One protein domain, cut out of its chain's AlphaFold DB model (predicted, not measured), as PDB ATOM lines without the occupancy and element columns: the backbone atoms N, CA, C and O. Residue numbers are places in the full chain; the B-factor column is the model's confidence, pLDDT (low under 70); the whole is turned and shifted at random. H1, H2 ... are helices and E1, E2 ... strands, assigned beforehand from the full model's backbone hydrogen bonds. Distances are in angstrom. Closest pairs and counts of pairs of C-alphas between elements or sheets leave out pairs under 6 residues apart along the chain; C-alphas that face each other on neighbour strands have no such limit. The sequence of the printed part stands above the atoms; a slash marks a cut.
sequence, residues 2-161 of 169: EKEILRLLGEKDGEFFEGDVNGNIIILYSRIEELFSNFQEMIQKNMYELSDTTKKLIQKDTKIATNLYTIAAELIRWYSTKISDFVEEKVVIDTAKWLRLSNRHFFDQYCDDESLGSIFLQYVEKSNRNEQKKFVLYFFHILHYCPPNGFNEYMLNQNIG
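This is residues 2 to 161 of the 169 residues of an uncharacterized protein of Anaerostipes hadrus (UniProt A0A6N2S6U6). This is a cluster of crossed helices built round H4 as its core, with H7 and H8 packed beside H4 as a bundle of three. H1 packs on the first part of H4, where H3 makes a corner with it, H5 and H6 pack farther along it, and H2 packs on H1, H7 and H8; the small hairpin E1 and E2 lies toward one end of the long axis, H5 and H9 toward the other. The printed part has 160 residues with nine named helices and two named strands, in the order H1 E1 E2 H2 H3 H4 H5 H6 H7 H8 H9, and its class is mostly helix. It is compact, with a radius of gyration of the C-alphas of 15.5 A, and elongated, spanning 50 by 32 by 31 A.

E1, residues 17 to 19, and E2, residues 25 to 27, form an antiparallel hairpin; N 18 and O 26 are 2.8 A apart, within hydrogen-bond range. H2, residues 29 to 44, touches H1, residues 2 to 10, at a shallow tilt of 26 degrees, opposite ways, closest C-alphas Ile 5 and Leu 35, 6.3 A. Residues 63 to 68 alone of H4, residues 62 to 79, touch H1, closest C-alphas Leu 9 and Ile 64, 5.0 A. H4 is the hub, touching six helices. H3, residues 52 to 60, touches H4 only at the corner, closest C-alphas Ile 58 and Ala 65, 5.1 A. Residues 67 to 75 alone of H4 touch H7, residues 116 to 126, closest C-alphas Ile 71 and Gly 117, 3.8 A. Residues 136 to 143 alone of H8, residues 129 to 145, touch H4, closest C-alphas Ala 72 and Phe 139, 5.4 A. H6, residues 104 to 110, touches H4, closest C-alphas Thr 70 and Tyr 110, 4.6 A. H4 with residues 76 to 79 alone and H5, residues 87 to 102, with residues 93 to 100 alone touch, closest C-alphas Ile 76 and Ala 96, 5.5 A. H9, residues 153 to 160, touches residues 95 to 102 alone of H5, closest C-alphas Thr 95 and Ile 160, 7.2 A. Every O i to N i+4 pair is within hydrogen-bond range in the helices except H7, with 5 of 7.

H1 begins at C-alpha 2 (31.417, -36.647, 17.922). H4 measures 25.2 A from first to last C-alpha, H8 24.9 A, H5 22.2 A and H2 22.0 A. H9 ends at C-alpha 160 (50.398, -42.029, 38.263).

The two C-alphas farthest apart, those of Val 21 and Val 87, are 51.6 A apart. The printed part has no cut and no long link. Its mean pLDDT is 90.0, with residues 12 to 14 under 70.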
ATOM      1  N   GLU A   2      30.163 -37.448  17.947       85.94
ATOM      2  CA  GLU A   2      31.417 -36.647  17.922       85.94
ATOM      3  C   GLU A   2      31.355 -35.445  16.965       85.94
ATOM      4  O   GLU A   2      31.648 -34.323  17.357       85.94
ATOM      5  N   LYS A   3      30.893 -35.657  15.724       87.38
ATOM      6  CA  LYS A   3      30.716 -34.577  14.739       87.38
ATOM      7  C   LYS A   3      29.777 -33.467  15.230       87.38
ATOM      8  O   LYS A   3      29.994 -32.312  14.894       87.38
ATOM      9  N   GLU A   4      28.755 -33.829  15.999       89.81
ATOM     10  CA  GLU A   4      27.750 -32.896  16.512       89.81
ATOM     11  C   GLU A   4      28.315 -32.058  17.660       89.81
ATOM     12  O   GLU A   4      28.236 -30.837  17.641       89.81
ATOM     13  N   ILE A   5      29.020 -32.710  18.585       91.50
ATOM     14  CA  ILE A   5      29.774 -32.049  19.655       91.50
ATOM     15  C   ILE A   5      30.801 -31.080  19.066       91.50
ATOM     16  O   ILE A   5      30.846 -29.918  19.454       91.50
ATOM     17  N   LEU A   6      31.601 -31.525  18.091       90.69
ATOM     18  CA  LEU A   6      32.594 -30.673  17.434       90.69
ATOM     19  C   LEU A   6      31.953 -29.500  16.688       90.69
ATOM     20  O   LEU A   6      32.509 -28.405  16.703       90.69
ATOM     21  N   ARG A   7      30.788 -29.715  16.062       90.25
ATOM     22  CA  ARG A   7      30.010 -28.648  15.427       90.25
ATOM     23  C   ARG A   7      29.605 -27.599  16.459       90.25
ATOM     24  O   ARG A   7      29.919 -26.436  16.251       90.25
ATOM     25  N   LEU A   8      28.989 -28.004  17.570       90.69
ATOM     26  CA  LEU A   8      28.565 -27.088  18.636       90.69
ATOM     27  C   LEU A   8      29.749 -26.333  19.256       90.69
ATOM     28  O   LEU A   8      29.664 -25.137  19.498       90.69
ATOM     29  N   LEU A   9      30.884 -27.006  19.467       91.75
ATOM     30  CA  LEU A   9      32.086 -26.389  20.038       91.75
ATOM     31  C   LEU A   9      32.788 -25.412  19.083       91.75
ATOM     32  O   LEU A   9      33.491 -24.517  19.552       91.75
ATOM     33  N   GLY A  10      32.648 -25.608  17.769       86.56
ATOM     34  CA  GLY A  10      33.344 -24.849  16.724       86.56
ATOM     35  C   GLY A  10      32.440 -23.951  15.881       86.56
ATOM     36  O   GLY A  10      32.907 -23.370  14.902       86.56
ATOM     37  N   GLU A  11      31.151 -23.851  16.214       81.69
ATOM     38  CA  GLU A  11      30.164 -23.137  15.408       81.69
ATOM     39  C   GLU A  11      30.584 -21.676  15.201       81.69
ATOM     40  O   GLU A  11      30.902 -20.953  16.146       81.69
ATOM     41  N   LYS A  12      30.632 -21.244  13.936       60.03
ATOM     42  CA  LYS A  12      31.067 -19.890  13.564       60.03
ATOM     43  C   LYS A  12      30.042 -18.822  13.966       60.03
ATOM     44  O   LYS A  12      30.445 -17.717  14.301       60.03
ATOM     45  N   ASP A  13      28.766 -19.210  13.983       52.53
ATOM     46  CA  ASP A  13      27.600 -18.365  14.288       52.53
ATOM     47  C   ASP A  13      26.902 -18.767  15.607       52.53
ATOM     48  O   ASP A  13      25.868 -18.212  15.963       52.53
ATOM     49  N   GLY A  14      27.433 -19.774  16.309       56.34
ATOM     50  CA  GLY A  14      26.911 -20.288  17.574       56.34
ATOM     51  C   GLY A  14      27.931 -20.037  18.668       56.34
ATOM     52  O   GLY A  14      28.899 -20.782  18.828       56.34
ATOM     53  N   GLU A  15      27.756 -18.943  19.391       76.81
ATOM     54  CA  GLU A  15      28.491 -18.707  20.623       76.81
ATOM     55  C   GLU A  15      27.665 -19.244  21.792       76.81
ATOM     56  O   GLU A  15      26.443 -19.218  21.767       76.81
ATOM     57  N   PHE A  16      28.312 -19.766  22.835       87.88
ATOM     58  CA  PHE A  16      27.604 -20.096  24.082       87.88
ATOM     59  C   PHE A  16      27.224 -18.832  24.875       87.88
ATOM     60  O   PHE A  16      26.528 -18.914  25.888       87.88
ATOM     61  N   PHE A  17      27.687 -17.680  24.391       87.19
ATOM     62  CA  PHE A  17      27.605 -16.367  24.997       87.19
ATOM     63  C   PHE A  17      27.331 -15.344  23.895       87.19
ATOM     64  O   PHE A  17      28.009 -15.369  22.881       87.19
ATOM     65  N   GLU A  18      26.381 -14.438  24.079       85.38
ATOM     66  CA  GLU A  18      26.098 -13.351  23.137       85.38
ATOM     67  C   GLU A  18      26.224 -12.002  23.847       85.38
ATOM     68  O   GLU A  18      25.934 -11.891  25.032       85.38
ATOM     69  N   GLY A  19      26.644 -10.956  23.137       81.81
ATOM     70  CA  GLY A  19      26.593  -9.593  23.666       81.81
ATOM     71  C   GLY A  19      25.200  -8.991  23.488       81.81
ATOM     72  O   GLY A  19      24.676  -8.978  22.374       81.81
ATOM     73  N   ASP A  20      24.607  -8.455  24.554       79.38
ATOM     74  CA  ASP A  20      23.404  -7.632  24.440       79.38
ATOM     75  C   ASP A  20      23.726  -6.229  23.888       79.38
ATOM     76  O   ASP A  20      24.883  -5.823  23.743       79.38
ATOM     77  N   VAL A  21      22.684  -5.444  23.600       79.38
ATOM     78  CA  VAL A  21      22.814  -4.065  23.087       79.38
ATOM     79  C   VAL A  21      23.545  -3.104  24.036       79.38
ATOM     80  O   VAL A  21      23.942  -2.020  23.612       79.38
ATOM     81  N   ASN A  22      23.725  -3.483  25.303       81.25
ATOM     82  CA  ASN A  22      24.414  -2.717  26.338       81.25
ATOM     83  C   ASN A  22      25.829  -3.257  26.630       81.25
ATOM     84  O   ASN A  22      26.516  -2.706  27.489       81.25
ATOM     85  N   GLY A  23      26.270  -4.309  25.931       77.62
ATOM     86  CA  GLY A  23      27.559  -4.966  26.146       77.62
ATOM     87  C   GLY A  23      27.584  -5.981  27.294       77.62
ATOM     88  O   GLY A  23      28.668  -6.417  27.674       77.62
ATOM     89  N   ASN A  24      26.430  -6.368  27.848       83.25
ATOM     90  CA  ASN A  24      26.346  -7.462  28.814       83.25
ATOM     91  C   ASN A  24      26.448  -8.813  28.105       83.25
ATOM     92  O   ASN A  24      25.956  -8.978  26.989       83.25
ATOM     93  N   ILE A  25      27.021  -9.797  28.790       83.44
ATOM     94  CA  ILE A  25      27.091 -11.171  28.298       83.44
ATOM     95  C   ILE A  25      25.767 -11.886  28.610       83.44
ATOM     96  O   ILE A  25      25.355 -11.991  29.763       83.44
ATOM     97  N   ILE A  26      25.107 -12.399  27.576       86.44
ATOM     98  CA  ILE A  26      23.942 -13.281  27.641       86.44
ATOM     99  C   ILE A  26      24.428 -14.718  27.478       86.44
ATOM    100  O   ILE A  26      25.044 -15.061  26.477       86.44
ATOM    101  N   ILE A  27      24.096 -15.583  28.432       88.81
ATOM    102  CA  ILE A  27      24.414 -17.013  28.365       88.81
ATOM    103  C   ILE A  27      23.335 -17.754  27.568       88.81
ATOM    104  O   ILE A  27      22.150 -17.708  27.915       88.81
ATOM    105  N   LEU A  28      23.737 -18.521  26.553       91.44
ATOM    106  CA  LEU A  28      22.833 -19.371  25.774       91.44
ATOM    107  C   LEU A  28      22.668 -20.756  26.418       91.44
ATOM    108  O   LEU A  28      23.185 -21.763  25.927       91.44
ATOM    109  N   TYR A  29      21.909 -20.825  27.514       91.44
ATOM    110  CA  TYR A  29      21.704 -22.064  28.282       91.44
ATOM    111  C   TYR A  29      21.214 -23.250  27.441       91.44
ATOM    112  O   TYR A  29      21.696 -24.363  27.629       91.44
ATOM    113  N   SER A  30      20.318 -23.026  26.475       91.31
ATOM    114  CA  SER A  30      19.795 -24.093  25.608       91.31
ATOM    115  C   SER A  30      20.883 -24.763  24.762       91.31
ATOM    116  O   SER A  30      20.841 -25.972  24.551       91.31
ATOM    117  N   ARG A  31      21.894 -24.007  24.314       92.00
ATOM    118  CA  ARG A  31      23.032 -24.542  23.551       92.00
ATOM    119  C   ARG A  31      23.979 -25.345  24.434       92.00
ATOM    120  O   ARG A  31      24.505 -26.369  24.007       92.00
ATOM    121  N   ILE A  32      24.191 -24.895  25.669       94.44
ATOM    122  CA  ILE A  32      25.022 -25.617  26.639       94.44
ATOM    123  C   ILE A  32      24.324 -26.917  27.065       94.44
ATOM    124  O   ILE A  32      24.972 -27.957  27.157       94.44
ATOM    125  N   GLU A  33      23.003 -26.888  27.244       94.81
ATOM    126  CA  GLU A  33      22.185 -28.076  27.505       94.81
ATOM    127  C   GLU A  33      22.209 -29.067  26.331       94.81
ATOM    128  O   GLU A  33      22.345 -30.276  26.543       94.81
ATOM    129  N   GLU A  34      22.146 -28.578  25.088       94.81
ATOM    130  CA  GLU A  34      22.303 -29.402  23.884       94.81
ATOM    131  C   GLU A  34      23.695 -30.053  23.832       94.81
ATOM    132  O   GLU A  34      23.817 -31.257  23.585       94.81
ATOM    133  N   LEU A  35      24.754 -29.290  24.125       95.62
ATOM    134  CA  LEU A  35      26.118 -29.811  24.207       95.62
ATOM    135  C   LEU A  35      26.232 -30.899  25.287       95.62
ATOM    136  O   LEU A  35      26.777 -31.973  25.022       95.62
ATOM    137  N   PHE A  36      25.696 -30.645  26.484       96.81
ATOM    138  CA  PHE A  36      25.661 -31.613  27.581       96.81
ATOM    139  C   PHE A  36      24.934 -32.896  27.182       96.81
ATOM    140  O   PHE A  36      25.481 -33.983  27.366       96.81
ATOM    141  N   SER A  37      23.753 -32.779  26.574       96.19
ATOM    142  CA  SER A  37      22.943 -33.924  26.144       96.19
ATOM    143  C   SER A  37      23.702 -34.812  25.152       96.19
ATOM    144  O   SER A  37      23.698 -36.035  25.281       96.19
ATOM    145  N   ASN A  38      24.436 -34.207  24.210       94.94
ATOM    146  CA  ASN A  38      25.269 -34.944  23.258       94.94
ATOM    147  C   ASN A  38      26.438 -35.685  23.936       94.94
ATOM    148  O   ASN A  38      26.728 -36.834  23.583       94.94
ATOM    149  N   PHE A  39      27.114 -35.066  24.913       94.88
ATOM    150  CA  PHE A  39      28.143 -35.765  25.693       94.88
ATOM    151  C   PHE A  39      27.548 -36.880  26.558       94.88
ATOM    152  O   PHE A  39      28.123 -37.968  26.633       94.88
ATOM    153  N   GLN A  40      26.396 -36.638  27.186       94.88
ATOM    154  CA  GLN A  40      25.711 -37.632  28.006       94.88
ATOM    155  C   GLN A  40      25.332 -38.860  27.170       94.88
ATOM    156  O   GLN A  40      25.595 -39.987  27.591       94.88
ATOM    157  N   GLU A  41      24.800 -38.663  25.962       94.19
ATOM    158  CA  GLU A  41      24.466 -39.756  25.045       94.19
ATOM    159  C   GLU A  41      25.710 -40.583  24.661       94.19
ATOM    160  O   GLU A  41      25.664 -41.817  24.661       94.19
ATOM    161  N   MET A  42      26.848 -39.928  24.396       91.25
ATOM    162  CA  MET A  42      28.118 -40.623  24.135       91.25
ATOM    163  C   MET A  42      28.580 -41.469  25.323       91.25
ATOM    164  O   MET A  42      28.972 -42.625  25.144       91.25
ATOM    165  N   ILE A  43      28.507 -40.911  26.530       90.12
ATOM    166  CA  ILE A  43      28.902 -41.592  27.765       90.12
ATOM    167  C   ILE A  43      27.995 -42.792  28.046       90.12
ATOM    168  O   ILE A  43      28.477 -43.873  28.390       90.12
ATOM    169  N   GLN A  44      26.684 -42.644  27.853       88.94
ATOM    170  CA  GLN A  44      25.723 -43.737  28.019       88.94
ATOM    171  C   GLN A  44      25.957 -44.867  27.007       88.94
ATOM    172  O   GLN A  44      25.758 -46.038  27.333       88.94
ATOM    173  N   LYS A  45      26.460 -44.538  25.812       89.25
ATOM    174  CA  LYS A  45      26.880 -45.499  24.780       89.25
ATOM    175  C   LYS A  45      28.307 -46.032  24.964       89.25
ATOM    176  O   LYS A  45      28.774 -46.790  24.119       89.25
ATOM    177  N   ASN A  46      28.989 -45.679  26.059       84.19
ATOM    178  CA  ASN A  46      30.370 -46.064  26.365       84.19
ATOM    179  C   ASN A  46      31.386 -45.701  25.263       84.19
ATOM    180  O   ASN A  46      32.358 -46.419  25.028       84.19
ATOM    181  N   MET A  47      31.167 -44.579  24.575       84.50
ATOM    182  CA  MET A  47      32.082 -44.073  23.553       84.50
ATOM    183  C   MET A  47      33.159 -43.190  24.190       84.50
ATOM    184  O   MET A  47      33.027 -41.968  24.215       84.50
ATOM    185  N   TYR A  48      34.212 -43.816  24.726       78.50
ATOM    186  CA  TYR A  48      35.278 -43.114  25.461       78.50
ATOM    187  C   TYR A  48      36.527 -42.798  24.638       78.50
ATOM    188  O   TYR A  48      37.354 -41.988  25.053       78.50
ATOM    189  N   GLU A  49      36.679 -43.429  23.477       82.31
ATOM    190  CA  GLU A  49      37.822 -43.202  22.604       82.31
ATOM    191  C   GLU A  49      37.460 -42.224  21.489       82.31
ATOM    192  O   GLU A  49      36.527 -42.460  20.722       82.31
ATOM    193  N   LEU A  50      38.226 -41.135  21.396       85.31
ATOM    194  CA  LEU A  50      38.098 -40.171  20.309       85.31
ATOM    195  C   LEU A  50      38.574 -40.790  18.995       85.31
ATOM    196  O   LEU A  50      39.668 -41.362  18.938       85.31
ATOM    197  N   SER A  51      37.835 -40.576  17.908       89.50
ATOM    198  CA  SER A  51      38.353 -40.904  16.575       89.50
ATOM    199  C   SER A  51      39.585 -40.060  16.209       89.50
ATOM    200  O   SER A  51      39.733 -38.910  16.632       89.50
ATOM    201  N   ASP A  52      40.472 -40.589  15.360       91.12
ATOM    202  CA  ASP A  52      41.667 -39.853  14.910       91.12
ATOM    203  C   ASP A  52      41.332 -38.562  14.156       91.12
ATOM    204  O   ASP A  52      42.083 -37.586  14.206       91.12
ATOM    205  N   THR A  53      40.188 -38.535  13.472       91.69
ATOM    206  CA  THR A  53      39.663 -37.325  12.833       91.69
ATOM    207  C   THR A  53      39.317 -36.270  13.879       91.69
ATOM    208  O   THR A  53      39.726 -35.119  13.735       91.69
ATOM    209  N   THR A  54      38.631 -36.665  14.952       91.06
ATOM    210  CA  THR A  54      38.284 -35.783  16.070       91.06
ATOM    211  C   THR A  54      39.533 -35.248  16.767       91.06
ATOM    212  O   THR A  54      39.652 -34.036  16.936       91.06
ATOM    213  N   LYS A  55      40.522 -36.105  17.063       92.50
ATOM    214  CA  LYS A  55      41.812 -35.681  17.645       92.50
ATOM    215  C   LYS A  55      42.494 -34.606  16.789       92.50
ATOM    216  O   LYS A  55      42.871 -33.551  17.291       92.50
ATOM    217  N   LYS A  56      42.593 -34.835  15.473       91.75
ATOM    218  CA  LYS A  56      43.202 -33.876  14.530       91.75
ATOM    219  C   LYS A  56      42.442 -32.555  14.445       91.75
ATOM    220  O   LYS A  56      43.071 -31.532  14.190       91.75
ATOM    221  N   LEU A  57      41.118 -32.570  14.595       92.06
ATOM    222  CA  LEU A  57      40.309 -31.350  14.600       92.06
ATOM    223  C   LEU A  57      40.549 -30.540  15.873       92.06
ATOM    224  O   LEU A  57      40.853 -29.358  15.766       92.06
ATOM    225  N   ILE A  58      40.517 -31.182  17.044       92.38
ATOM    226  CA  ILE A  58      40.810 -30.529  18.330       92.38
ATOM    227  C   ILE A  58      42.204 -29.889  18.299       92.38
ATOM    228  O   ILE A  58      42.368 -28.743  18.690       92.38
ATOM    229  N   GLN A  59      43.209 -30.586  17.764       90.25
ATOM    230  CA  GLN A  59      44.579 -30.064  17.677       90.25
ATOM    231  C   GLN A  59      44.747 -28.877  16.708       90.25
ATOM    232  O   GLN A  59      45.731 -28.148  16.809       90.25
ATOM    233  N   LYS A  60      43.838 -28.700  15.741       91.44
ATOM    234  CA  LYS A  60      43.934 -27.655  14.706       91.44
ATOM    235  C   LYS A  60      43.040 -26.452  14.968       91.44
ATOM    236  O   LYS A  60      43.379 -25.355  14.533       91.44
ATOM    237  N   ASP A  61      41.901 -26.658  15.616       92.94
ATOM    238  CA  ASP A  61      40.903 -25.623  15.849       92.94
ATOM    239  C   ASP A  61      40.992 -25.111  17.290       92.94
ATOM    240  O   ASP A  61      40.582 -25.773  18.246       92.94
ATOM    241  N   THR A  62      41.535 -23.902  17.446       90.94
ATOM    242  CA  THR A  62      41.748 -23.284  18.758       90.94
ATOM    243  C   THR A  62      40.444 -23.029  19.512       90.94
ATOM    244  O   THR A  62      40.452 -23.102  20.740       90.94
ATOM    245  N   LYS A  63      39.326 -22.760  18.820       91.88
ATOM    246  CA  LYS A  63      38.028 -22.518  19.469       91.88
ATOM    247  C   LYS A  63      37.499 -23.816  20.072       91.88
ATOM    248  O   LYS A  63      37.180 -23.849  21.261       91.88
ATOM    249  N   ILE A  64      37.502 -24.898  19.288       93.75
ATOM    250  CA  ILE A  64      37.106 -26.231  19.767       93.75
ATOM    251  C   ILE A  64      37.987 -26.661  20.943       93.75
ATOM    252  O   ILE A  64      37.466 -27.088  21.975       93.75
ATOM    253  N   ALA A  65      39.309 -26.527  20.801       93.81
ATOM    254  CA  ALA A  65      40.261 -26.889  21.845       93.81
ATOM    255  C   ALA A  65      39.992 -26.117  23.140       93.81
ATOM    256  O   ALA A  65      39.845 -26.720  24.197       93.81
ATOM    257  N   THR A  66      39.854 -24.792  23.043       93.25
ATOM    258  CA  THR A  66      39.603 -23.913  24.193       93.25
ATOM    259  C   THR A  66      38.324 -24.304  24.919       93.25
ATOM    260  O   THR A  66      38.369 -24.530  26.123       93.25
ATOM    261  N   ASN A  67      37.216 -24.485  24.196       94.62
ATOM    262  CA  ASN A  67      35.940 -24.876  24.798       94.62
ATOM    263  C   ASN A  67      36.026 -26.235  25.517       94.62
ATOM    264  O   ASN A  67      35.525 -26.376  26.633       94.62
ATOM    265  N   LEU A  68      36.699 -27.228  24.922       95.56
ATOM    266  CA  LEU A  68      36.926 -28.523  25.573       95.56
ATOM    267  C   LEU A  68      37.809 -28.405  26.814       95.56
ATOM    268  O   LEU A  68      37.532 -29.064  27.815       95.56
ATOM    269  N   TYR A  69      38.857 -27.587  26.763       95.62
ATOM    270  CA  TYR A  69      39.770 -27.382  27.883       95.62
ATOM    271  C   TYR A  69      39.115 -26.637  29.042       95.62
ATOM    272  O   TYR A  69      39.327 -27.038  30.182       95.62
ATOM    273  N   THR A  70      38.264 -25.646  28.773       95.69
ATOM    274  CA  THR A  70      37.449 -24.978  29.798       95.69
ATOM    275  C   THR A  70      36.536 -25.976  30.511       95.69
ATOM    276  O   THR A  70      36.493 -26.012  31.739       95.69
ATOM    277  N   ILE A  71      35.859 -26.860  29.766       97.38
ATOM    278  CA  ILE A  71      35.027 -27.913  30.370       97.38
ATOM    279  C   ILE A  71      35.889 -28.902  31.169       97.38
ATOM    280  O   ILE A  71      35.570 -29.218  32.316       97.38
ATOM    281  N   ALA A  72      37.001 -29.373  30.595       96.75
ATOM    282  CA  ALA A  72      37.905 -30.313  31.254       96.75
ATOM    283  C   ALA A  72      38.451 -29.746  32.572       96.75
ATOM    284  O   ALA A  72      38.446 -30.436  33.590       96.75
ATOM    285  N   ALA A  73      38.907 -28.492  32.561       96.50
ATOM    286  CA  ALA A  73      39.484 -27.834  33.720       96.50
ATOM    287  C   ALA A  73      38.468 -27.735  34.863       96.50
ATOM    288  O   ALA A  73      38.773 -28.156  35.980       96.50
ATOM    289  N   GLU A  74      37.244 -27.281  34.581       97.56
ATOM    290  CA  GLU A  74      36.196 -27.158  35.600       97.56
ATOM    291  C   GLU A  74      35.760 -28.507  36.170       97.56
ATOM    292  O   GLU A  74      35.716 -28.678  37.392       97.56
ATOM    293  N   LEU A  75      35.536 -29.506  35.312       97.31
ATOM    294  CA  LEU A  75      35.164 -30.849  35.759       97.31
ATOM    295  C   LEU A  75      36.243 -31.472  36.646       97.31
ATOM    296  O   LEU A  75      35.936 -32.013  37.708       97.31
ATOM    297  N   ILE A  76      37.512 -31.385  36.244       96.56
ATOM    298  CA  ILE A  76      38.626 -31.973  36.996       96.56
ATOM    299  C   ILE A  76      38.859 -31.204  38.299       96.56
ATOM    300  O   ILE A  76      39.067 -31.822  39.349       96.56
ATOM    301  N   ARG A  77      38.779 -29.866  38.268       97.00
ATOM    302  CA  ARG A  77      38.884 -29.017  39.459       97.00
ATOM    303  C   ARG A  77      37.815 -29.393  40.474       97.00
ATOM    304  O   ARG A  77      38.157 -29.657  41.627       97.00
ATOM    305  N   TRP A  78      36.563 -29.476  40.045       97.62
ATOM    306  CA  TRP A  78      35.447 -29.879  40.890       97.62
ATOM    307  C   TRP A  78      35.623 -31.300  41.429       97.62
ATOM    308  O   TRP A  78      35.602 -31.509  42.647       97.62
ATOM    309  N   TYR A  79      35.889 -32.272  40.553       97.31
ATOM    310  CA  TYR A  79      35.986 -33.679  40.938       97.31
ATOM    311  C   TYR A  79      37.150 -33.949  41.898       97.31
ATOM    312  O   TYR A  79      37.039 -34.795  42.783       97.31
ATOM    313  N   SER A  80      38.235 -33.170  41.805       96.75
ATOM    314  CA  SER A  80      39.369 -33.243  42.738       96.75
ATOM    315  C   SER A  80      38.995 -32.961  44.201       96.75
ATOM    316  O   SER A  80      39.734 -33.348  45.106       96.75
ATOM    317  N   THR A  81      37.857 -32.302  44.451       96.44
ATOM    318  CA  THR A  81      37.381 -31.969  45.805       96.44
ATOM    319  C   THR A  81      36.452 -33.026  46.403       96.44
ATOM    320  O   THR A  81      36.150 -32.975  47.595       96.44
ATOM    321  N   LYS A  82      36.013 -34.007  45.600       95.62
ATOM    322  CA  LYS A  82      35.123 -35.084  46.047       95.62
ATOM    323  C   LYS A  82      35.811 -35.985  47.075       95.62
ATOM    324  O   LYS A  82      37.033 -36.146  47.094       95.62
ATOM    325  N   ILE A  83      34.990 -36.634  47.898       91.88
ATOM    326  CA  ILE A  83      35.403 -37.671  48.848       91.88
ATOM    327  C   ILE A  83      34.604 -38.942  48.536       91.88
ATOM    328  O   ILE A  83      33.402 -38.892  48.255       91.88
ATOM    329  N   SER A  84      35.283 -40.088  48.542       90.94
ATOM    330  CA  SER A  84      34.675 -41.391  48.293       90.94
ATOM    331  C   SER A  84      35.323 -42.472  49.141       90.94
ATOM    332  O   SER A  84      36.550 -42.512  49.254       90.94
ATOM    333  N   ASP A  85      34.490 -43.374  49.656       88.56
ATOM    334  CA  ASP A  85      34.923 -44.612  50.304       88.56
ATOM    335  C   ASP A  85      35.125 -45.754  49.287       88.56
ATOM    336  O   ASP A  85      35.705 -46.788  49.615       88.56
ATOM    337  N   PHE A  86      34.695 -45.575  48.030       87.44
ATOM    338  CA  PHE A  86      34.903 -46.550  46.959       87.44
ATOM    339  C   PHE A  86      36.317 -46.424  46.388       87.44
ATOM    340  O   PHE A  86      36.691 -45.378  45.853       87.44
ATOM    341  N   VAL A  87      37.096 -47.507  46.461       85.88
ATOM    342  CA  VAL A  87      38.511 -47.532  46.040       85.88
ATOM    343  C   VAL A  87      38.689 -47.081  44.589       85.88
ATOM    344  O   VAL A  87      39.548 -46.252  44.307       85.88
ATOM    345  N   GLU A  88      37.860 -47.583  43.676       84.44
ATOM    346  CA  GLU A  88      37.929 -47.259  42.246       84.44
ATOM    347  C   GLU A  88      37.723 -45.765  41.986       84.44
ATOM    348  O   GLU A  88      38.477 -45.136  41.246       84.44
ATOM    349  N   GLU A  89      36.733 -45.165  42.646       89.81
ATOM    350  CA  GLU A  89      36.450 -43.741  42.507       89.81
ATOM    351  C   GLU A  89      37.524 -42.885  43.183       89.81
ATOM    352  O   GLU A  89      37.930 -41.859  42.639       89.81
ATOM    353  N   LYS A  90      38.047 -43.331  44.330       91.69
ATOM    354  CA  LYS A  90      39.159 -42.671  45.018       91.69
ATOM    355  C   LYS A  90      40.376 -42.534  44.106       91.69
ATOM    356  O   LYS A  90      41.004 -41.481  44.093       91.69
ATOM    357  N   VAL A  91      40.666 -43.545  43.286       90.00
ATOM    358  CA  VAL A  91      41.757 -43.472  42.306       90.00
ATOM    359  C   VAL A  91      41.514 -42.377  41.262       90.00
ATOM    360  O   VAL A  91      42.456 -41.663  40.908       90.00
ATOM    361  N   VAL A  92      40.279 -42.205  40.778       92.88
ATOM    362  CA  VAL A  92      39.932 -41.131  39.827       92.88
ATOM    363  C   VAL A  92      40.039 -39.759  40.499       92.88
ATOM    364  O   VAL A  92      40.647 -38.850  39.937       92.88
ATOM    365  N   ILE A  93      39.530 -39.625  41.727       95.25
ATOM    366  CA  ILE A  93      39.614 -38.398  42.534       95.25
ATOM    367  C   ILE A  93      41.075 -38.007  42.782       95.25
ATOM    368  O   ILE A  93      41.459 -36.857  42.571       95.25
ATOM    369  N   ASP A  94      41.914 -38.949  43.207       92.88
ATOM    370  CA  ASP A  94      43.321 -38.678  43.486       92.88
ATOM    371  C   ASP A  94      44.090 -38.355  42.194       92.88
ATOM    372  O   ASP A  94      44.924 -37.449  42.190       92.88
ATOM    373  N   THR A  95      43.744 -38.991  41.070       92.69
ATOM    374  CA  THR A  95      44.276 -38.619  39.745       92.69
ATOM    375  C   THR A  95      43.880 -37.184  39.371       92.69
ATOM    376  O   THR A  95      44.734 -36.410  38.942       92.69
ATOM    377  N   ALA A  96      42.624 -36.784  39.605       95.00
ATOM    378  CA  ALA A  96      42.157 -35.412  39.384       95.00
ATOM    379  C   ALA A  96      42.910 -34.391  40.260       95.00
ATOM    380  O   ALA A  96      43.289 -33.323  39.776       95.00
ATOM    381  N   LYS A  97      43.192 -34.724  41.528       95.12
ATOM    382  CA  LYS A  97      44.017 -33.884  42.418       95.12
ATOM    383  C   LYS A  97      45.434 -33.718  41.882       95.12
ATOM    384  O   LYS A  97      45.930 -32.596  41.822       95.12
ATOM    385  N   TRP A  98      46.078 -34.807  41.471       92.69
ATOM    386  CA  TRP A  98      47.425 -34.742  40.905       92.69
ATOM    387  C   TRP A  98      47.473 -33.927  39.616       92.69
ATOM    388  O   TRP A  98      48.372 -33.100  39.466       92.69
ATOM    389  N   LEU A  99      46.496 -34.108  38.722       92.75
ATOM    390  CA  LEU A  99      46.337 -33.303  37.512       92.75
ATOM    391  C   LEU A  99      46.254 -31.816  37.846       92.75
ATOM    392  O   LEU A  99      47.029 -31.028  37.298       92.75
ATOM    393  N   ARG A 100      45.379 -31.461  38.794       93.19
ATOM    394  CA  ARG A 100      45.180 -30.090  39.273       93.19
ATOM    395  C   ARG A 100      46.450 -29.458  39.824       93.19
ATOM    396  O   ARG A 100      46.783 -28.334  39.461       93.19
ATOM    397  N   LEU A 101      47.158 -30.170  40.694       91.62
ATOM    398  CA  LEU A 101      48.350 -29.643  41.359       91.62
ATOM    399  C   LEU A 101      49.563 -29.575  40.421       91.62
ATOM    400  O   LEU A 101      50.346 -28.633  40.508       91.62
ATOM    401  N   SER A 102      49.704 -30.539  39.507       90.44
ATOM    402  CA  SER A 102      50.867 -30.635  38.610       90.44
ATOM    403  C   SER A 102      50.765 -29.723  37.386       90.44
ATOM    404  O   SER A 102      51.782 -29.426  36.768       90.44
ATOM    405  N   ASN A 103      49.557 -29.268  37.037       92.00
ATOM    406  CA  ASN A 103      49.295 -28.435  35.860       92.00
ATOM    407  C   ASN A 103      48.622 -27.114  36.239       92.00
ATOM    408  O   ASN A 103      47.691 -26.681  35.571       92.00
ATOM    409  N   ARG A 104      49.073 -26.459  37.316       91.19
ATOM    410  CA  ARG A 104      48.420 -25.254  37.855       91.19
ATOM    411  C   ARG A 104      48.103 -24.193  36.790       91.19
ATOM    412  O   ARG A 104      46.982 -23.710  36.757       91.19
ATOM    413  N   HIS A 105      49.043 -23.902  35.888       90.88
ATOM    414  CA  HIS A 105      48.838 -22.924  34.813       90.88
ATOM    415  C   HIS A 105      47.661 -23.256  33.889       90.88
ATOM    416  O   HIS A 105      46.966 -22.348  33.456       90.88
ATOM    417  N   PHE A 106      47.406 -24.540  33.623       92.50
ATOM    418  CA  PHE A 106      46.243 -24.960  32.844       92.50
ATOM    419  C   PHE A 106      44.938 -24.599  33.568       92.50
ATOM    420  O   PHE A 106      44.036 -24.034  32.962       92.50
ATOM    421  N   PHE A 107      44.843 -24.857  34.874       93.69
ATOM    422  CA  PHE A 107      43.638 -24.525  35.641       93.69
ATOM    423  C   PHE A 107      43.474 -23.017  35.841       93.69
ATOM    424  O   PHE A 107      42.360 -22.528  35.735       93.69
ATOM    425  N   ASP A 108      44.566 -22.279  36.056       91.75
ATOM    426  CA  ASP A 108      44.526 -20.814  36.148       91.75
ATOM    427  C   ASP A 108      44.080 -20.166  34.818       91.75
ATOM    428  O   ASP A 108      43.511 -19.081  34.826       91.75
ATOM    429  N   GLN A 109      44.341 -20.815  33.675       92.12
ATOM    430  CA  GLN A 109      43.962 -20.316  32.349       92.12
ATOM    431  C   GLN A 109      42.525 -20.678  31.948       92.12
ATOM    432  O   GLN A 109      41.879 -19.903  31.247       92.12
ATOM    433  N   TYR A 110      42.059 -21.878  32.303       93.19
ATOM    434  CA  TYR A 110      40.823 -22.449  31.754       93.19
ATOM    435  C   TYR A 110      39.674 -22.569  32.763       93.19
ATOM    436  O   TYR A 110      38.563 -22.892  32.346       93.19
ATOM    437  N   CYS A 111      39.908 -22.322  34.054       92.25
ATOM    438  CA  CYS A 111      38.832 -22.171  35.032       92.25
ATOM    439  C   CYS A 111      38.474 -20.697  35.197       92.25
ATOM    440  O   CYS A 111      39.342 -19.881  35.497       92.25
ATOM    441  N   ASP A 112      37.193 -20.389  35.039       86.31
ATOM    442  CA  ASP A 112      36.636 -19.055  35.239       86.31
ATOM    443  C   ASP A 112      35.159 -19.179  35.622       86.31
ATOM    444  O   ASP A 112      34.436 -20.052  35.109       86.31
ATOM    445  N   ASP A 113      34.728 -18.313  36.532       75.50
ATOM    446  CA  ASP A 113      33.339 -18.250  36.963       75.50
ATOM    447  C   ASP A 113      32.490 -17.753  35.776       75.50
ATOM    448  O   ASP A 113      32.922 -16.922  34.986       75.50
ATOM    449  N   GLU A 114      31.299 -18.322  35.582       81.38
ATOM    450  CA  GLU A 114      30.414 -18.029  34.433       81.38
ATOM    451  C   GLU A 114      30.959 -18.441  33.045       81.38
ATOM    452  O   GLU A 114      30.341 -18.168  32.017       81.38
ATOM    453  N   SER A 115      32.056 -19.205  32.990       89.81
ATOM    454  CA  SER A 115      32.548 -19.833  31.756       89.81
ATOM    455  C   SER A 115      31.669 -20.989  31.263       89.81
ATOM    456  O   SER A 115      30.881 -21.567  32.019       89.81
ATOM    457  N   LEU A 116      31.884 -21.421  30.009       94.12
ATOM    458  CA  LEU A 116      31.234 -22.614  29.443       94.12
ATOM    459  C   LEU A 116      31.408 -23.827  30.361       94.12
ATOM    460  O   LEU A 116      30.460 -24.576  30.581       94.12
ATOM    461  N   GLY A 117      32.612 -24.011  30.910       95.75
ATOM    462  CA  GLY A 117      32.924 -25.123  31.800       95.75
ATOM    463  C   GLY A 117      32.129 -25.066  33.098       95.75
ATOM    464  O   GLY A 117      31.599 -26.092  33.522       95.75
ATOM    465  N   SER A 118      31.986 -23.877  33.693       94.44
ATOM    466  CA  SER A 118      31.252 -23.707  34.951       94.44
ATOM    467  C   SER A 118      29.759 -24.009  34.782       94.44
ATOM    468  O   SER A 118      29.168 -24.699  35.612       94.44
ATOM    469  N   ILE A 119      29.155 -23.581  33.669       95.25
ATOM    470  CA  ILE A 119      27.739 -23.827  33.371       95.25
ATOM    471  C   ILE A 119      27.522 -25.289  32.973       95.25
ATOM    472  O   ILE A 119      26.591 -25.928  33.458       95.25
ATOM    473  N   PHE A 120      28.407 -25.858  32.149       97.25
ATOM    474  CA  PHE A 120      28.369 -27.276  31.789       97.25
ATOM    475  C   PHE A 120      28.458 -28.178  33.029       97.25
ATOM    476  O   PHE A 120      27.712 -29.153  33.152       97.25
ATOM    477  N   LEU A 121      29.332 -27.829  33.978       97.44
ATOM    478  CA  LEU A 121      29.485 -28.539  35.245       97.44
ATOM    479  C   LEU A 121      28.158 -28.610  36.020       97.44
ATOM    480  O   LEU A 121      27.840 -29.681  36.527       97.44
ATOM    481  N   GLN A 122      27.338 -27.552  36.039       96.56
ATOM    482  CA  GLN A 122      26.033 -27.567  36.729       96.56
ATOM    483  C   GLN A 122      25.091 -28.673  36.223       96.56
ATOM    484  O   GLN A 122      24.250 -29.167  36.979       96.56
ATOM    485  N   TYR A 123      25.203 -29.072  34.953       97.62
ATOM    486  CA  TYR A 123      24.447 -30.204  34.414       97.62
ATOM    487  C   TYR A 123      25.047 -31.542  34.863       97.62
ATOM    488  O   TYR A 123      24.311 -32.421  35.312       97.62
ATOM    489  N   VAL A 124      26.377 -31.676  34.839       97.44
ATOM    490  CA  VAL A 124      27.079 -32.886  35.311       97.44
ATOM    491  C   VAL A 124      26.850 -33.130  36.807       97.44
ATOM    492  O   VAL A 124      26.665 -34.272  37.227       97.44
ATOM    493  N   GLU A 125      26.796 -32.080  37.628       96.81
ATOM    494  CA  GLU A 125      26.512 -32.182  39.065       96.81
ATOM    495  C   GLU A 125      25.156 -32.832  39.367       96.81
ATOM    496  O   GLU A 125      25.017 -33.520  40.381       96.81
ATOM    497  N   LYS A 126      24.177 -32.656  38.472       96.56
ATOM    498  CA  LYS A 126      22.835 -33.248  38.580       96.56
ATOM    499  C   LYS A 126      22.787 -34.707  38.117       96.56
ATOM    500  O   LYS A 126      21.835 -35.412  38.446       96.56
ATOM    501  N   SER A 127      23.787 -35.175  37.365       95.38
ATOM    502  CA  SER A 127      23.901 -36.575  36.943       95.38
ATOM    503  C   SER A 127      24.201 -37.502  38.121       95.38
ATOM    504  O   SER A 127      24.682 -37.074  39.173       95.38
ATOM    505  N   ASN A 128      23.965 -38.804  37.949       94.12
ATOM    506  CA  ASN A 128      24.317 -39.762  38.995       94.12
ATOM    507  C   ASN A 128      25.846 -39.908  39.137       94.12
ATOM    508  O   ASN A 128      26.616 -39.605  38.227       94.12
ATOM    509  N   ARG A 129      26.298 -40.425  40.283       92.44
ATOM    510  CA  ARG A 129      27.727 -40.533  40.629       92.44
ATOM    511  C   ARG A 129      28.562 -41.308  39.600       92.44
ATOM    512  O   ARG A 129      29.709 -40.950  39.346       92.44
ATOM    513  N   ASN A 130      27.990 -42.343  38.985       91.12
ATOM    514  CA  ASN A 130      28.685 -43.124  37.967       91.12
ATOM    515  C   ASN A 130      28.842 -42.337  36.657       91.12
ATOM    516  O   ASN A 130      29.916 -42.345  36.063       91.12
ATOM    517  N   GLU A 131      27.803 -41.617  36.228       92.69
ATOM    518  CA  GLU A 131      27.888 -40.712  35.076       92.69
ATOM    519  C   GLU A 131      28.916 -39.600  35.316       92.69
ATOM    520  O   GLU A 131      29.762 -39.370  34.456       92.69
ATOM    521  N   GLN A 132      28.923 -38.978  36.500       95.00
ATOM    522  CA  GLN A 132      29.921 -37.964  36.876       95.00
ATOM    523  C   GLN A 132      31.356 -38.488  36.713       95.00
ATOM    524  O   GLN A 132      32.194 -37.835  36.090       95.00
ATOM    525  N   LYS A 133      31.636 -39.693  37.229       93.31
ATOM    526  CA  LYS A 133      32.939 -40.360  37.078       93.31
ATOM    527  C   LYS A 133      33.294 -40.566  35.600       93.31
ATOM    528  O   LYS A 133      34.416 -40.280  35.189       93.31
ATOM    529  N   LYS A 134      32.335 -41.030  34.793       92.94
ATOM    530  CA  LYS A 134      32.523 -41.278  33.355       92.94
ATOM    531  C   LYS A 134      32.810 -40.004  32.562       92.94
ATOM    532  O   LYS A 134      33.677 -40.030  31.693       92.94
ATOM    533  N   PHE A 135      32.157 -38.888  32.892       95.00
ATOM    534  CA  PHE A 135      32.498 -37.576  32.336       95.00
ATOM    535  C   PHE A 135      33.965 -37.234  32.602       95.00
ATOM    536  O   PHE A 135      34.706 -36.913  31.677       95.00
ATOM    537  N   VAL A 136      34.418 -37.359  33.850       95.19
ATOM    538  CA  VAL A 136      35.801 -37.025  34.225       95.19
ATOM    539  C   VAL A 136      36.816 -37.903  33.494       95.19
ATOM    540  O   VAL A 136      37.790 -37.383  32.954       95.19
ATOM    541  N   LEU A 137      36.567 -39.212  33.402       92.50
ATOM    542  CA  LEU A 137      37.423 -40.134  32.646       92.50
ATOM    543  C   LEU A 137      37.478 -39.781  31.154       92.50
ATOM    544  O   LEU A 137      38.553 -39.779  30.557       92.50
ATOM    545  N   TYR A 138      36.346 -39.412  30.554       92.38
ATOM    546  CA  TYR A 138      36.310 -38.962  29.164       92.38
ATOM    547  C   TYR A 138      37.168 -37.704  28.937       92.38
ATOM    548  O   TYR A 138      37.925 -37.616  27.969       92.38
ATOM    549  N   PHE A 139      37.129 -36.742  29.861       94.25
ATOM    550  CA  PHE A 139      37.974 -35.551  29.763       94.25
ATOM    551  C   PHE A 139      39.449 -35.820  30.098       94.25
ATOM    552  O   PHE A 139      40.319 -35.156  29.535       94.25
ATOM    553  N   PHE A 140      39.771 -36.840  30.902       92.69
ATOM    554  CA  PHE A 140      41.148 -37.341  30.994       92.69
ATOM    555  C   PHE A 140      41.643 -37.868  29.642       92.69
ATOM    556  O   PHE A 140      42.751 -37.534  29.229       92.69
ATOM    557  N   HIS A 141      40.812 -38.635  28.929       90.81
ATOM    558  CA  HIS A 141      41.119 -39.114  27.578       90.81
ATOM    559  C   HIS A 141      41.386 -37.960  26.600       90.81
ATOM    560  O   HIS A 141      42.358 -38.019  25.844       90.81
ATOM    561  N   ILE A 142      40.575 -36.894  26.630       91.88
ATOM    562  CA  ILE A 142      40.813 -35.695  25.808       91.88
ATOM    563  C   ILE A 142      42.175 -35.074  26.131       91.88
ATOM    564  O   ILE A 142      42.955 -34.836  25.212       91.88
ATOM    565  N   LEU A 143      42.481 -34.834  27.410       92.56
ATOM    566  CA  LEU A 143      43.740 -34.197  27.812       92.56
ATOM    567  C   LEU A 143      44.970 -35.048  27.486       92.56
ATOM    568  O   LEU A 143      46.020 -34.496  27.182       92.56
ATOM    569  N   HIS A 144      44.846 -36.374  27.526       91.06
ATOM    570  CA  HIS A 144      45.927 -37.275  27.139       91.06
ATOM    571  C   HIS A 144      46.214 -37.215  25.629       91.06
ATOM    572  O   HIS A 144      47.356 -37.035  25.222       91.06
ATOM    573  N   TYR A 145      45.187 -37.340  24.782       89.38
ATOM    574  CA  TYR A 145      45.385 -37.409  23.327       89.38
ATOM    575  C   TYR A 145      45.519 -36.044  22.645       89.38
ATOM    576  O   TYR A 145      46.085 -35.935  21.554       89.38
ATOM    577  N   CYS A 146      44.962 -35.007  23.258       91.62
ATOM    578  CA  CYS A 146      44.993 -33.633  22.776       91.62
ATOM    579  C   CYS A 146      45.471 -32.714  23.910       91.62
ATOM    580  O   CYS A 146      44.692 -31.877  24.370       91.62
ATOM    581  N   PRO A 147      46.717 -32.864  24.395       90.06
ATOM    582  CA  PRO A 147      47.213 -32.057  25.500       90.06
ATOM    583  C   PRO A 147      47.334 -30.585  25.075       90.06
ATOM    584  O   PRO A 147      47.861 -30.308  23.993       90.06
ATOM    585  N   PRO A 148      46.875 -29.626  25.901       88.06
ATOM    586  CA  PRO A 148      47.136 -28.217  25.648       88.06
ATOM    587  C   PRO A 148      48.637 -27.922  25.734       88.06
ATOM    588  O   PRO A 148      49.391 -28.607  26.430       88.06
ATOM    589  N   ASN A 149      49.080 -26.857  25.062       80.94
ATOM    590  CA  ASN A 149      50.463 -26.398  25.171       80.94
ATOM    591  C   ASN A 149      50.836 -26.151  26.640       80.94
ATOM    592  O   ASN A 149      50.133 -25.442  27.356       80.94
ATOM    593  N   GLY A 150      51.955 -26.730  27.082       72.31
ATOM    594  CA  GLY A 150      52.422 -26.613  28.467       72.31
ATOM    595  C   GLY A 150      51.775 -27.590  29.458       72.31
ATOM    596  O   GLY A 150      52.139 -27.565  30.632       72.31
ATOM    597  N   PHE A 151      50.876 -28.474  29.016       85.50
ATOM    598  CA  PHE A 151      50.372 -29.569  29.846       85.50
ATOM    599  C   PHE A 151      51.464 -30.626  30.063       85.50
ATOM    600  O   PHE A 151      51.991 -31.216  29.117       85.50
ATOM    601  N   ASN A 152      51.835 -30.856  31.320       82.81
ATOM    602  CA  ASN A 152      52.967 -31.695  31.693       82.81
ATOM    603  C   ASN A 152      52.559 -33.166  31.814       82.81
ATOM    604  O   ASN A 152      52.376 -33.709  32.907       82.81
ATOM    605  N   GLU A 153      52.445 -33.820  30.664       83.44
ATOM    606  CA  GLU A 153      52.094 -35.234  30.595       83.44
ATOM    607  C   GLU A 153      53.195 -36.154  31.147       83.44
ATOM    608  O   GLU A 153      52.917 -37.159  31.805       83.44
ATOM    609  N   TYR A 154      54.460 -35.785  30.937       84.00
ATOM    610  CA  TYR A 154      55.605 -36.574  31.383       84.00
ATOM    611  C   TYR A 154      55.561 -36.836  32.894       84.00
ATOM    612  O   TYR A 154      55.683 -37.981  33.332       84.00
ATOM    613  N   MET A 155      55.321 -35.794  33.696       80.75
ATOM    614  CA  MET A 155      55.235 -35.932  35.152       80.75
ATOM    615  C   MET A 155      54.041 -36.780  35.593       80.75
ATOM    616  O   MET A 155      54.154 -37.528  36.565       80.75
ATOM    617  N   LEU A 156      52.913 -36.717  34.883       83.75
ATOM    618  CA  LEU A 156      51.745 -37.549  35.182       83.75
ATOM    619  C   LEU A 156      52.047 -39.028  34.938       83.75
ATOM    620  O   LEU A 156      51.775 -39.866  35.797       83.75
ATOM    621  N   ASN A 157      52.682 -39.335  33.806       88.25
ATOM    622  CA  ASN A 157      53.048 -40.701  33.449       88.25
ATOM    623  C   ASN A 157      54.056 -41.304  34.437       88.25
ATOM    624  O   ASN A 157      53.935 -42.480  34.773       88.25
ATOM    625  N   GLN A 158      54.996 -40.508  34.956       86.56
ATOM    626  CA  GLN A 158      55.953 -40.955  35.976       86.56
ATOM    627  C   GLN A 158      55.300 -41.223  37.342       86.56
ATOM    628  O   GLN A 158      55.643 -42.201  37.998       86.56
ATOM    629  N   ASN A 159      54.361 -40.374  37.780       83.31
ATOM    630  CA  ASN A 159      53.817 -40.438  39.145       83.31
ATOM    631  C   ASN A 159      52.548 -41.295  39.277       83.31
ATOM    632  O   ASN A 159      52.313 -41.882  40.330       83.31
ATOM    633  N   ILE A 160      51.716 -41.362  38.234       84.44
ATOM    634  CA  ILE A 160      50.398 -42.029  38.263       84.44
ATOM    635  C   ILE A 160      50.351 -43.235  37.302       84.44
ATOM    636  O   ILE A 160      49.456 -44.081  37.406       84.44
ATOM    637  N   GLY A 161      51.335 -43.353  36.402       85.62
ATOM    638  CA  GLY A 161      51.451 -44.414  35.397       85.62
ATOM    639  C   GLY A 161      50.726 -44.084  34.091       85.62
ATOM    640  O   GLY A 161      49.801 -43.285  34.070       85.62
TER     641      GLY A 161